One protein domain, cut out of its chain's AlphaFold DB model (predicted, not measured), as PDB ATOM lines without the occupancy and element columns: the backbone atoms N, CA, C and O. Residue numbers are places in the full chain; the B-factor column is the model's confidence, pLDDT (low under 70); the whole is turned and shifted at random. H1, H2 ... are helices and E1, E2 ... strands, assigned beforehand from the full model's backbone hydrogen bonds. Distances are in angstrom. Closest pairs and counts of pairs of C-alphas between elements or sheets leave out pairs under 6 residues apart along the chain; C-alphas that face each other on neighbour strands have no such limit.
ATOM      1  N   LEU A  32      19.381 -14.251  31.413       62.78
ATOM      2  CA  LEU A  32      18.909 -12.903  31.063       62.78
ATOM      3  C   LEU A  32      19.599 -11.818  31.890       62.78
ATOM      4  O   LEU A  32      20.044 -10.834  31.314       62.78
ATOM      5  N   SER A  33      19.776 -12.033  33.197       63.00
ATOM      6  CA  SER A  33      20.407 -11.063  34.110       63.00
ATOM      7  C   SER A  33      21.820 -10.628  33.675       63.00
ATOM      8  O   SER A  33      22.241  -9.501  33.922       63.00
ATOM      9  N   THR A  34      22.547 -11.499  32.969       72.06
ATOM     10  CA  THR A  34      23.912 -11.217  32.476       72.06
ATOM     11  C   THR A  34      23.968 -10.574  31.087       72.06
ATOM     12  O   THR A  34      25.038 -10.152  30.640       72.06
ATOM     13  N   GLN A  35      22.840 -10.512  30.380       82.75
ATOM     14  CA  GLN A  35      22.778 -10.013  29.012       82.75
ATOM     15  C   GLN A  35      22.646  -8.480  28.986       82.75
ATOM     16  O   GLN A  35      21.916  -7.922  29.808       82.75
ATOM     17  N   PRO A  36      23.313  -7.785  28.045       87.31
ATOM     18  CA  PRO A  36      23.208  -6.336  27.910       87.31
ATOM     19  C   PRO A  36      21.778  -5.902  27.574       87.31
ATOM     20  O   PRO A  36      21.056  -6.589  26.854       87.31
ATOM     21  N   TYR A  37      21.392  -4.738  28.071       88.94
ATOM     22  CA  TYR A  37      20.124  -4.075  27.827       88.94
ATOM     23  C   TYR A  37      20.114  -3.342  26.487       88.94
ATOM     24  O   TYR A  37      21.100  -2.730  26.070       88.94
ATOM     25  N   GLN A  38      18.959  -3.352  25.840       91.19
ATOM     26  CA  GLN A  38      18.635  -2.537  24.682       91.19
ATOM     27  C   GLN A  38      17.274  -1.887  24.925       91.19
ATOM     28  O   GLN A  38      16.304  -2.587  25.214       91.19
ATOM     29  N   TYR A  39      17.219  -0.564  24.804       92.56
ATOM     30  CA  TYR A  39      16.040   0.233  25.114       92.56
ATOM     31  C   TYR A  39      15.467   0.846  23.842       92.56
ATOM     32  O   TYR A  39      16.193   1.444  23.049       92.56
ATOM     33  N   PHE A  40      14.157   0.718  23.673       93.25
ATOM     34  CA  PHE A  40      13.394   1.331  22.594       93.25
ATOM     35  C   PHE A  40      12.335   2.247  23.185       93.25
ATOM     36  O   PHE A  40      11.648   1.853  24.118       93.25
ATOM     37  N   HIS A  41      12.159   3.437  22.633       95.19
ATOM     38  CA  HIS A  41      11.031   4.303  22.947       95.19
ATOM     39  C   HIS A  41       9.869   3.990  22.004       95.19
ATOM     40  O   HIS A  41      10.080   3.857  20.798       95.19
ATOM     41  N   SER A  42       8.658   3.832  22.541       92.12
ATOM     42  CA  SER A  42       7.472   3.519  21.746       92.12
ATOM     43  C   SER A  42       6.957   4.775  21.059       92.12
ATOM     44  O   SER A  42       6.917   5.851  21.650       92.12
ATOM     45  N   ASP A  43       6.507   4.632  19.817       87.62
ATOM     46  CA  ASP A  43       5.780   5.692  19.115       87.62
ATOM     47  C   ASP A  43       4.278   5.745  19.477       87.62
ATOM     48  O   ASP A  43       3.546   6.585  18.955       87.62
ATOM     49  N   GLY A  44       3.806   4.856  20.362       83.19
ATOM     50  CA  GLY A  44       2.407   4.765  20.793       83.19
ATOM     51  C   GLY A  44       1.477   4.008  19.836       83.19
ATOM     52  O   GLY A  44       0.322   3.768  20.188       83.19
ATOM     53  N   VAL A  45       1.954   3.589  18.657       83.44
ATOM     54  CA  VAL A  45       1.182   2.810  17.664       83.44
ATOM     55  C   VAL A  45       1.790   1.432  17.377       83.44
ATOM     56  O   VAL A  45       1.355   0.731  16.464       83.44
ATOM     57  N   GLY A  46       2.759   1.011  18.193       74.06
ATOM     58  CA  GLY A  46       3.394  -0.307  18.127       74.06
ATOM     59  C   GLY A  46       4.747  -0.328  17.415       74.06
ATOM     60  O   GLY A  46       5.320  -1.404  17.252       74.06
ATOM     61  N   GLY A  47       5.270   0.830  17.008       83.06
ATOM     62  CA  GLY A  47       6.630   0.997  16.509       83.06
ATOM     63  C   GLY A  47       7.567   1.618  17.549       83.06
ATOM     64  O   GLY A  47       7.260   1.728  18.741       83.06
ATOM     65  N   SER A  48       8.758   1.999  17.089       86.31
ATOM     66  CA  SER A  48       9.753   2.703  17.899       86.31
ATOM     67  C   SER A  48      10.309   3.903  17.144       86.31
ATOM     68  O   SER A  48      10.705   3.781  15.986       86.31
ATOM     69  N   ASN A  49      10.360   5.052  17.810       90.94
ATOM     70  CA  ASN A  49      10.840   6.326  17.262       90.94
ATOM     71  C   ASN A  49      12.243   6.709  17.759       90.94
ATOM     72  O   ASN A  49      12.915   7.490  17.091       90.94
ATOM     73  N   ALA A  50      12.690   6.160  18.891       92.50
ATOM     74  CA  ALA A  50      14.046   6.337  19.403       92.50
ATOM     75  C   ALA A  50      14.566   5.054  20.066       92.50
ATOM     76  O   ALA A  50      13.782   4.212  20.505       92.50
ATOM     77  N   ALA A  51      15.886   4.889  20.133       92.50
ATOM     78  CA  ALA A  51      16.514   3.741  20.777       92.50
ATOM     79  C   ALA A  51      17.944   4.041  21.238       92.50
ATOM     80  O   ALA A  51      18.643   4.865  20.647       92.50
ATOM     81  N   CYS A  52      18.392   3.307  22.257       92.69
ATOM     82  CA  CYS A  52      19.801   3.197  22.617       92.69
ATOM     83  C   CYS A  52      20.177   1.754  22.976       92.69
ATOM     84  O   CYS A  52      19.361   0.971  23.479       92.69
ATOM     85  N   TRP A  53      21.412   1.367  22.651       87.75
ATOM     86  CA  TRP A  53      21.811  -0.040  22.561       87.75
ATOM     87  C   TRP A  53      22.958  -0.414  23.482       87.75
ATOM     88  O   TRP A  53      23.972   0.264  23.505       87.75
ATOM     89  N   LEU A  54      22.854  -1.614  24.059       73.94
ATOM     90  CA  LEU A  54      23.949  -2.378  24.659       73.94
ATOM     91  C   LEU A  54      24.573  -1.723  25.896       73.94
ATOM     92  O   LEU A  54      25.787  -1.586  26.000       73.94
ATOM     93  N   SER A  55      23.730  -1.411  26.880       77.50
ATOM     94  CA  SER A  55      24.189  -1.088  28.237       77.50
ATOM     95  C   SER A  55      24.282  -2.355  29.088       77.50
ATOM     96  O   SER A  55      23.421  -3.220  28.987       77.50
ATOM     97  N   ARG A  56      25.256  -2.476  29.996       83.88
ATOM     98  CA  ARG A  56      25.168  -3.441  31.117       83.88
ATOM     99  C   ARG A  56      24.563  -2.841  32.385       83.88
ATOM    100  O   ARG A  56      24.324  -3.550  33.359       83.88
ATOM    101  N   VAL A  57      24.286  -1.546  32.354       85.19
ATOM    102  CA  VAL A  57      23.644  -0.781  33.419       85.19
ATOM    103  C   VAL A  57      22.156  -0.614  33.083       85.19
ATOM    104  O   VAL A  57      21.829  -0.322  31.928       85.19
ATOM    105  N   PRO A  58      21.237  -0.794  34.047       87.31
ATOM    106  CA  PRO A  58      19.818  -0.567  33.805       87.31
ATOM    107  C   PRO A  58      19.531   0.908  33.489       87.31
ATOM    108  O   PRO A  58      20.236   1.799  33.967       87.31
ATOM    109  N   PHE A  59      18.472   1.159  32.717       90.56
ATOM    110  CA  PHE A  59      18.013   2.507  32.387       90.56
ATOM    111  C   PHE A  59      17.783   3.331  33.661       90.56
ATOM    112  O   PHE A  59      17.192   2.812  34.616       90.56
ATOM    113  N   PRO A  60      18.251   4.590  33.705       91.31
ATOM    114  CA  PRO A  60      18.035   5.450  34.856       91.31
ATOM    115  C   PRO A  60      16.539   5.654  35.103       91.31
ATOM    116  O   PRO A  60      15.734   5.719  34.176       91.31
ATOM    117  N   ALA A  61      16.159   5.773  36.371       91.50
ATOM    118  CA  ALA A  61      14.796   6.144  36.718       91.50
ATOM    119  C   ALA A  61      14.570   7.616  36.340       91.50
ATOM    120  O   ALA A  61      15.120   8.510  36.983       91.50
ATOM    121  N   ILE A  62      13.771   7.858  35.300       92.88
ATOM    122  CA  ILE A  62      13.446   9.199  34.806       92.88
ATOM    123  C   ILE A  62      11.946   9.425  34.932       92.88
ATOM    124  O   ILE A  62      11.139   8.660  34.408       92.88
ATOM    125  N   ASP A  63      11.571  10.502  35.617       93.75
ATOM    126  CA  ASP A  63      10.172  10.897  35.752       93.75
ATOM    127  C   ASP A  63       9.523  11.091  34.373       93.75
ATOM    128  O   ASP A  63      10.036  11.836  33.539       93.75
ATOM    129  N   GLY A  64       8.383  10.448  34.129       91.38
ATOM    130  CA  GLY A  64       7.690  10.508  32.838       91.38
ATOM    131  C   GLY A  64       8.258   9.590  31.750       91.38
ATOM    132  O   GLY A  64       7.828   9.712  30.606       91.38
ATOM    133  N   VAL A  65       9.179   8.678  32.085       95.12
ATOM    134  CA  VAL A  65       9.600   7.560  31.225       95.12
ATOM    135  C   VAL A  65       9.440   6.259  32.003       95.12
ATOM    136  O   VAL A  65       9.928   6.124  33.121       95.12
ATOM    137  N   THR A  66       8.748   5.278  31.430       94.44
ATOM    138  CA  THR A  66       8.576   3.956  32.049       94.44
ATOM    139  C   THR A  66       9.025   2.876  31.087       94.44
ATOM    140  O   THR A  66       8.463   2.754  30.005       94.44
ATOM    141  N   CYS A  67      10.008   2.076  31.496       92.19
ATOM    142  CA  CYS A  67      10.536   0.971  30.704       92.19
ATOM    143  C   CYS A  67      10.058  -0.375  31.254       92.19
ATOM    144  O   CYS A  67      10.148  -0.635  32.453       92.19
ATOM    145  N   ARG A  68       9.594  -1.252  30.363       90.19
ATOM    146  CA  ARG A  68       9.183  -2.629  30.656       90.19
ATOM    147  C   ARG A  68       9.908  -3.618  29.753       90.19
ATOM    148  O   ARG A  68      10.237  -3.295  28.616       90.19
ATOM    149  N   PHE A  69      10.143  -4.826  30.255       87.06
ATOM    150  CA  PHE A  69      10.729  -5.898  29.456       87.06
ATOM    151  C   PHE A  69       9.804  -6.227  28.276       87.06
ATOM    152  O   PHE A  69       8.608  -6.450  28.468       87.06
ATOM    153  N   ALA A  70      10.346  -6.215  27.060       82.88
ATOM    154  CA  ALA A  70       9.604  -6.499  25.840       82.88
ATOM    155  C   ALA A  70       9.699  -7.998  25.530       82.88
ATOM    156  O   ALA A  70      10.538  -8.445  24.752       82.88
ATOM    157  N   ASP A  71       8.839  -8.784  26.171       68.50
ATOM    158  CA  ASP A  71       8.760 -10.243  26.024       68.50
ATOM    159  C   ASP A  71       8.330 -10.708  24.617       68.50
ATOM    160  O   ASP A  71       8.685 -11.808  24.183       68.50
ATOM    161  N   THR A  72       7.599  -9.853  23.902       62.94
ATOM    162  CA  THR A  72       6.988 -10.106  22.587       62.94
ATOM    163  C   THR A  72       7.823  -9.619  21.400       62.94
ATOM    164  O   THR A  72       7.701 -10.164  20.300       62.94
ATOM    165  N   ILE A  73       8.703  -8.631  21.591       59.06
ATOM    166  CA  ILE A  73       9.557  -8.092  20.525       59.06
ATOM    167  C   ILE A  73      10.818  -8.946  20.467       59.06
ATOM    168  O   ILE A  73      11.760  -8.707  21.209       59.06
ATOM    169  N   SER A  74      10.775  -9.972  19.606       52.25
ATOM    170  CA  SER A  74      11.880 -10.832  19.155       52.25
ATOM    171  C   SER A  74      13.054 -10.893  20.135       52.25
ATOM    172  O   SER A  74      13.913 -10.016  20.129       52.25
ATOM    173  N   GLN A  75      13.093 -11.937  20.966       55.81
ATOM    174  CA  GLN A  75      14.185 -12.240  21.895       55.81
ATOM    175  C   GLN A  75      15.491 -12.454  21.118       55.81
ATOM    176  O   GLN A  75      15.914 -13.580  20.837       55.81
ATOM    177  N   LEU A  76      16.112 -11.359  20.690       63.06
ATOM    178  CA  LEU A  76      17.367 -11.394  19.978       63.06
ATOM    179  C   LEU A  76      18.381 -11.976  20.954       63.06
ATOM    180  O   LEU A  76      18.663 -11.385  21.996       63.06
ATOM    181  N   LYS A  77      18.892 -13.167  20.630       68.19
ATOM    182  CA  LYS A  77      19.798 -13.904  21.513       68.19
ATOM    183  C   LYS A  77      20.941 -12.994  21.970       68.19
ATOM    184  O   LYS A  77      21.564 -12.317  21.149       68.19
ATOM    185  N   GLY A  78      21.217 -13.007  23.272       76.56
ATOM    186  CA  GLY A  78      22.348 -12.297  23.865       76.56
ATOM    187  C   GLY A  78      22.063 -10.861  24.307       76.56
ATOM    188  O   GLY A  78      23.026 -10.128  24.510       76.56
ATOM    189  N   ARG A  79      20.799 -10.435  24.437       82.81
ATOM    190  CA  ARG A  79      20.419  -9.135  25.017       82.81
ATOM    191  C   ARG A  79      19.016  -9.132  25.619       82.81
ATOM    192  O   ARG A  79      18.141  -9.876  25.189       82.81
ATOM    193  N   GLN A  80      18.812  -8.249  26.590       85.19
ATOM    194  CA  GLN A  80      17.517  -7.935  27.180       85.19
ATOM    195  C   GLN A  80      16.903  -6.749  26.442       85.19
ATOM    196  O   GLN A  80      17.495  -5.673  26.409       85.19
ATOM    197  N   ILE A  81      15.714  -6.923  25.873       87.56
ATOM    198  CA  ILE A  81      15.029  -5.848  25.157       87.56
ATOM    199  C   ILE A  81      13.968  -5.239  26.061       87.56
ATOM    200  O   ILE A  81      13.162  -5.946  26.663       87.56
ATOM    201  N   TRP A  82      13.979  -3.917  26.152       90.44
ATOM    202  CA  TRP A  82      13.064  -3.140  26.965       90.44
ATOM    203  C   TRP A  82      12.357  -2.108  26.095       90.44
ATOM    204  O   TRP A  82      12.986  -1.385  25.322       90.44
ATOM    205  N   GLN A  83      11.040  -2.046  26.243       91.44
ATOM    206  CA  GLN A  83      10.192  -1.036  25.637       91.44
ATOM    207  C   GLN A  83       9.904   0.038  26.680       91.44
ATOM    208  O   GLN A  83       9.388  -0.259  27.757       91.44
ATOM    209  N   CYS A  84      10.231   1.275  26.354       93.69
ATOM    210  CA  CYS A  84       9.956   2.457  27.141       93.69
ATOM    211  C   CYS A  84       8.818   3.254  26.509       93.69
ATOM    212  O   CYS A  84       8.741   3.369  25.287       93.69
ATOM    213  N   ASP A  85       7.958   3.814  27.349       94.19
ATOM    214  CA  ASP A  85       6.898   4.749  26.976       94.19
ATOM    215  C   ASP A  85       7.078   6.060  27.749       94.19
ATOM    216  O   ASP A  85       7.672   6.069  28.834       94.19
ATOM    217  N   GLY A  86       6.521   7.151  27.221       93.75
ATOM    218  CA  GLY A  86       6.504   8.455  27.877       93.75
ATOM    219  C   GLY A  86       7.039   9.579  26.997       93.75
ATOM    220  O   GLY A  86       6.712   9.666  25.814       93.75
ATOM    221  N   ASP A  87       7.809  10.483  27.599       94.88
ATOM    222  CA  ASP A  87       8.413  11.621  26.902       94.88
ATOM    223  C   ASP A  87       9.705  11.204  26.171       94.88
ATOM    224  O   ASP A  87      10.687  10.790  26.797       94.88
ATOM    225  N   GLN A  88       9.725  11.361  24.842       94.31
ATOM    226  CA  GLN A  88      10.872  10.997  23.999       94.31
ATOM    227  C   GLN A  88      12.143  11.777  24.360       94.31
ATOM    228  O   GLN A  88      13.234  11.210  24.334       94.31
ATOM    229  N   ARG A  89      12.037  13.069  24.693       95.06
ATOM    230  CA  ARG A  89      13.215  13.885  25.012       95.06
ATOM    231  C   ARG A  89      13.846  13.400  26.310       95.06
ATOM    232  O   ARG A  89      15.051  13.187  26.354       95.06
ATOM    233  N   LYS A  90      13.021  13.126  27.319       96.00
ATOM    234  CA  LYS A  90      13.474  12.534  28.583       96.00
ATOM    235  C   LYS A  90      14.076  11.139  28.392       96.00
ATOM    236  O   LYS A  90      15.041  10.788  29.065       96.00
ATOM    237  N   PHE A  91      13.539  10.345  27.466       96.06
ATOM    238  CA  PHE A  91      14.151   9.071  27.087       96.06
ATOM    239  C   PHE A  91      15.554   9.276  26.494       96.06
ATOM    240  O   PHE A  91      16.496   8.600  26.906       96.06
ATOM    241  N   CYS A  92      15.716  10.235  25.580       95.38
ATOM    242  CA  CYS A  92      17.016  10.567  24.997       95.38
ATOM    243  C   CYS A  92      18.019  11.067  26.043       95.38
ATOM    244  O   CYS A  92      19.167  10.621  26.040       95.38
ATOM    245  N   ASP A  93      17.579  11.901  26.989       95.62
ATOM    246  CA  ASP A  93      18.404  12.328  28.124       95.62
ATOM    247  C   ASP A  93      18.901  11.112  28.927       95.62
ATOM    248  O   ASP A  93      20.086  11.013  29.248       95.62
ATOM    249  N   GLY A  94      18.030  10.126  29.171       94.62
ATOM    250  CA  GLY A  94      18.405   8.875  29.833       94.62
ATOM    251  C   GLY A  94      19.382   8.009  29.048       94.62
ATOM    252  O   GLY A  94      20.280   7.410  29.641       94.62
ATOM    253  N   CYS A  95      19.263   7.973  27.721       95.00
ATOM    254  CA  CYS A  95      20.252   7.319  26.869       95.00
ATOM    255  C   CYS A  95      21.624   8.005  26.975       95.00
ATOM    256  O   CYS A  95      22.628   7.319  27.155       95.00
ATOM    257  N   HIS A  96      21.695   9.336  26.944       94.31
ATOM    258  CA  HIS A  96      22.970  10.042  27.118       94.31
ATOM    259  C   HIS A  96      23.550   9.891  28.531       94.31
ATOM    260  O   HIS A  96      24.765   9.793  28.701       94.31
ATOM    261  N   GLU A  97      22.700   9.801  29.554       93.19
ATOM    262  CA  GLU A  97      23.149   9.500  30.913       93.19
ATOM    263  C   GLU A  97      23.726   8.078  31.025       93.19
ATOM    264  O   GLU A  97      24.725   7.868  31.716       93.19
ATOM    265  N   LEU A  98      23.129   7.094  30.342       91.62
ATOM    266  CA  LEU A  98      23.688   5.743  30.252       91.62
ATOM    267  C   LEU A  98      25.045   5.743  29.556       91.62
ATOM    268  O   LEU A  98      25.985   5.161  30.089       91.62
ATOM    269  N   GLU A  99      25.152   6.420  28.413       91.06
ATOM    270  CA  GLU A  99      26.400   6.561  27.660       91.06
ATOM    271  C   GLU A  99      27.529   7.106  28.539       91.06
ATOM    272  O   GLU A  99      28.617   6.536  28.580       91.06
ATOM    273  N   ALA A 100      27.247   8.155  29.318       89.81
ATOM    274  CA  ALA A 100      28.210   8.768  30.228       89.81
ATOM    275  C   ALA A 100      28.682   7.829  31.356       89.81
ATOM    276  O   ALA A 100      29.738   8.058  31.949       89.81
ATOM    277  N   LYS A 101      27.914   6.778  31.669       87.88
ATOM    278  CA  LYS A 101      28.263   5.761  32.673       87.88
ATOM    279  C   LYS A 101      29.043   4.585  32.087       87.88
ATOM    280  O   LYS A 101      29.558   3.775  32.859       87.88
ATOM    281  N   LEU A 102      29.144   4.467  30.763       85.81
ATOM    282  CA  LEU A 102      29.908   3.399  30.127       85.81
ATOM    283  C   LEU A 102      31.405   3.672  30.270       85.81
ATOM    284  O   LEU A 102      31.947   4.621  29.709       85.81
ATOM    285  N   THR A 103      32.091   2.808  31.012       84.62
ATOM    286  CA  THR A 103      33.543   2.907  31.216       84.62
ATOM    287  C   THR A 103      34.325   1.803  30.507       84.62
ATOM    288  O   THR A 103      35.534   1.935  30.337       84.62
ATOM    289  N   ASP A 104      33.673   0.704  30.104       84.06
ATOM    290  CA  ASP A 104      34.320  -0.377  29.349       84.06
ATOM    291  C   ASP A 104      34.449   0.030  27.864       84.06
ATOM    292  O   ASP A 104      33.435   0.294  27.207       84.06
ATOM    293  N   PRO A 105      35.664   0.040  27.282       83.81
ATOM    294  CA  PRO A 105      35.875   0.350  25.868       83.81
ATOM    295  C   PRO A 105      35.038  -0.499  24.905       83.81
ATOM    296  O   PRO A 105      34.648  -0.025  23.840       83.81
ATOM    297  N   LYS A 106      34.747  -1.758  25.255       82.94
ATOM    298  CA  LYS A 106      33.911  -2.642  24.430       82.94
ATOM    299  C   LYS A 106      32.456  -2.193  24.421       82.94
ATOM    300  O   LYS A 106      31.806  -2.295  23.385       82.94
ATOM    301  N   GLU A 107      31.960  -1.703  25.553       82.06
ATOM    302  CA  GLU A 107      30.598  -1.177  25.677       82.06
ATOM    303  C   GLU A 107      30.471   0.144  24.922       82.06
ATOM    304  O   GLU A 107      29.540   0.301  24.142       82.06
ATOM    305  N   LEU A 108      31.465   1.030  25.032       82.31
ATOM    306  CA  LEU A 108      31.511   2.286  24.276       82.31
ATOM    307  C   LEU A 108      31.504   2.070  22.753       82.31
ATOM    308  O   LEU A 108      30.816   2.779  22.026       82.31
ATOM    309  N   VAL A 109      32.240   1.074  22.247       86.06
ATOM    310  CA  VAL A 109      32.233   0.736  20.810       86.06
ATOM    311  C   VAL A 109      30.875   0.183  20.367       86.06
ATOM    312  O   VAL A 109      30.416   0.470  19.256       86.06
ATOM    313  N   ALA A 110      30.247  -0.622  21.222       83.38
ATOM    314  CA  ALA A 110      28.962  -1.254  20.958       83.38
ATOM    315  C   ALA A 110      27.772  -0.288  21.109       83.38
ATOM    316  O   ALA A 110      26.725  -0.519  20.498       83.38
ATOM    317  N   TRP A 111      27.938   0.787  21.882       88.50
ATOM    318  CA  TRP A 111      26.913   1.784  22.147       88.50
ATOM    319  C   TRP A 111      26.508   2.546  20.884       88.50
ATOM    320  O   TRP A 111      27.334   2.931  20.043       88.50
ATOM    321  N   LYS A 112      25.199   2.760  20.760       90.88
ATOM    322  CA  LYS A 112      24.563   3.570  19.721       90.88
ATOM    323  C   LYS A 112      23.361   4.297  20.327       90.88
ATOM    324  O   LYS A 112      22.793   3.832  21.317       90.88
ATOM    325  N   VAL A 113      22.958   5.391  19.689       92.12
ATOM    326  CA  VAL A 113      21.699   6.112  19.928       92.12
ATOM    327  C   VAL A 113      21.107   6.479  18.561       92.12
ATOM    328  O   VAL A 113      21.856   6.768  17.629       92.12
ATOM    329  N   GLN A 114      19.786   6.399  18.408       92.75
ATOM    330  CA  GLN A 114      19.064   6.725  17.171       92.75
ATOM    331  C   GLN A 114      17.727   7.366  17.510       92.75
ATOM    332  O   GLN A 114      17.067   6.941  18.458       92.75
ATOM    333  N   GLY A 115      17.294   8.331  16.696       89.88
ATOM    334  CA  GLY A 115      16.007   9.010  16.891       89.88
ATOM    335  C   GLY A 115      16.014   9.992  18.068       89.88
ATOM    336  O   GLY A 115      15.001  10.631  18.347       89.88
TER     337      GLY A 115
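Overview. This is residues 32 to 115 of the 116 residues of an uncharacterized protein of Sporisorium reilianum (strain SRZ2) (UniProt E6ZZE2). One twisted sheet of five strands forms a wall, with the long helix H1 packed lengthwise over E1 and E2 on one face, two layers in all; the short helix H2, far from the middle, only grazes the sheet. The printed part has 84 residues, with E1, E2, E3, E4, H1, H2 and E5 in chain order; its class is mixed, helices and strands. The mixed sheet runs E3 E4 E1 E2 E5. The whole is compact, with a radius of gyration of the C-alphas of 11.9 A and spans of 35 by 26 by 20 A.

Along the chain. Find C-alpha 37 at (20.124, -4.075, 27.827), where E1, residues 37 to 42, begins. Next come E2, residues 48 to 55, 18.2 A long, E3, residues 65 to 69, and E4, residues 80 to 86, 19.8 A. From C-alpha 88 at (10.872, 10.997, 23.999), H1 runs 20.1 A to residue 101. H2 holds residues 105 to 110; E5, residues 112 to 114, ends at (19.064, 6.725, 17.171).

Arrangement. Look first at hairpin E1 and E2, antiparallel, with N 39 and O 52 2.9 A apart. E2 and E5 are antiparallel, with N 114 and O 51 at 2.9 A. E4 and E1 are parallel, with N 40 and O 82 at 2.9 A. E3 and E4 form an antiparallel hairpin, with N 68 and O 83 at 2.8 A. H1 runs along the strands at a height over the sheet of 8.4 A; its closest C-alphas to E2 are Cys 95 and Cys 52, 5.9 A. H2 grazes the sheet with residues 106 to 110. H1 and H2 are close but not clearly touching, the closest C-alphas, Glu 99 and Leu 108, 7.5 A apart. E4, H1 H2 and E5 make a split strand-helix-strand unit, two strands running the same way with E1 and E2 between them, its crossover right-handed. In H1 and H2 every O i to N i+4 pair is within hydrogen-bond range.

Size, cuts and confidence. The C-alphas farthest apart, Val 45 and Pro 105, are 35.7 A apart. The printed part has no cut and no long link. Confidence is under 70 at residues 32 to 33 and 71 to 77.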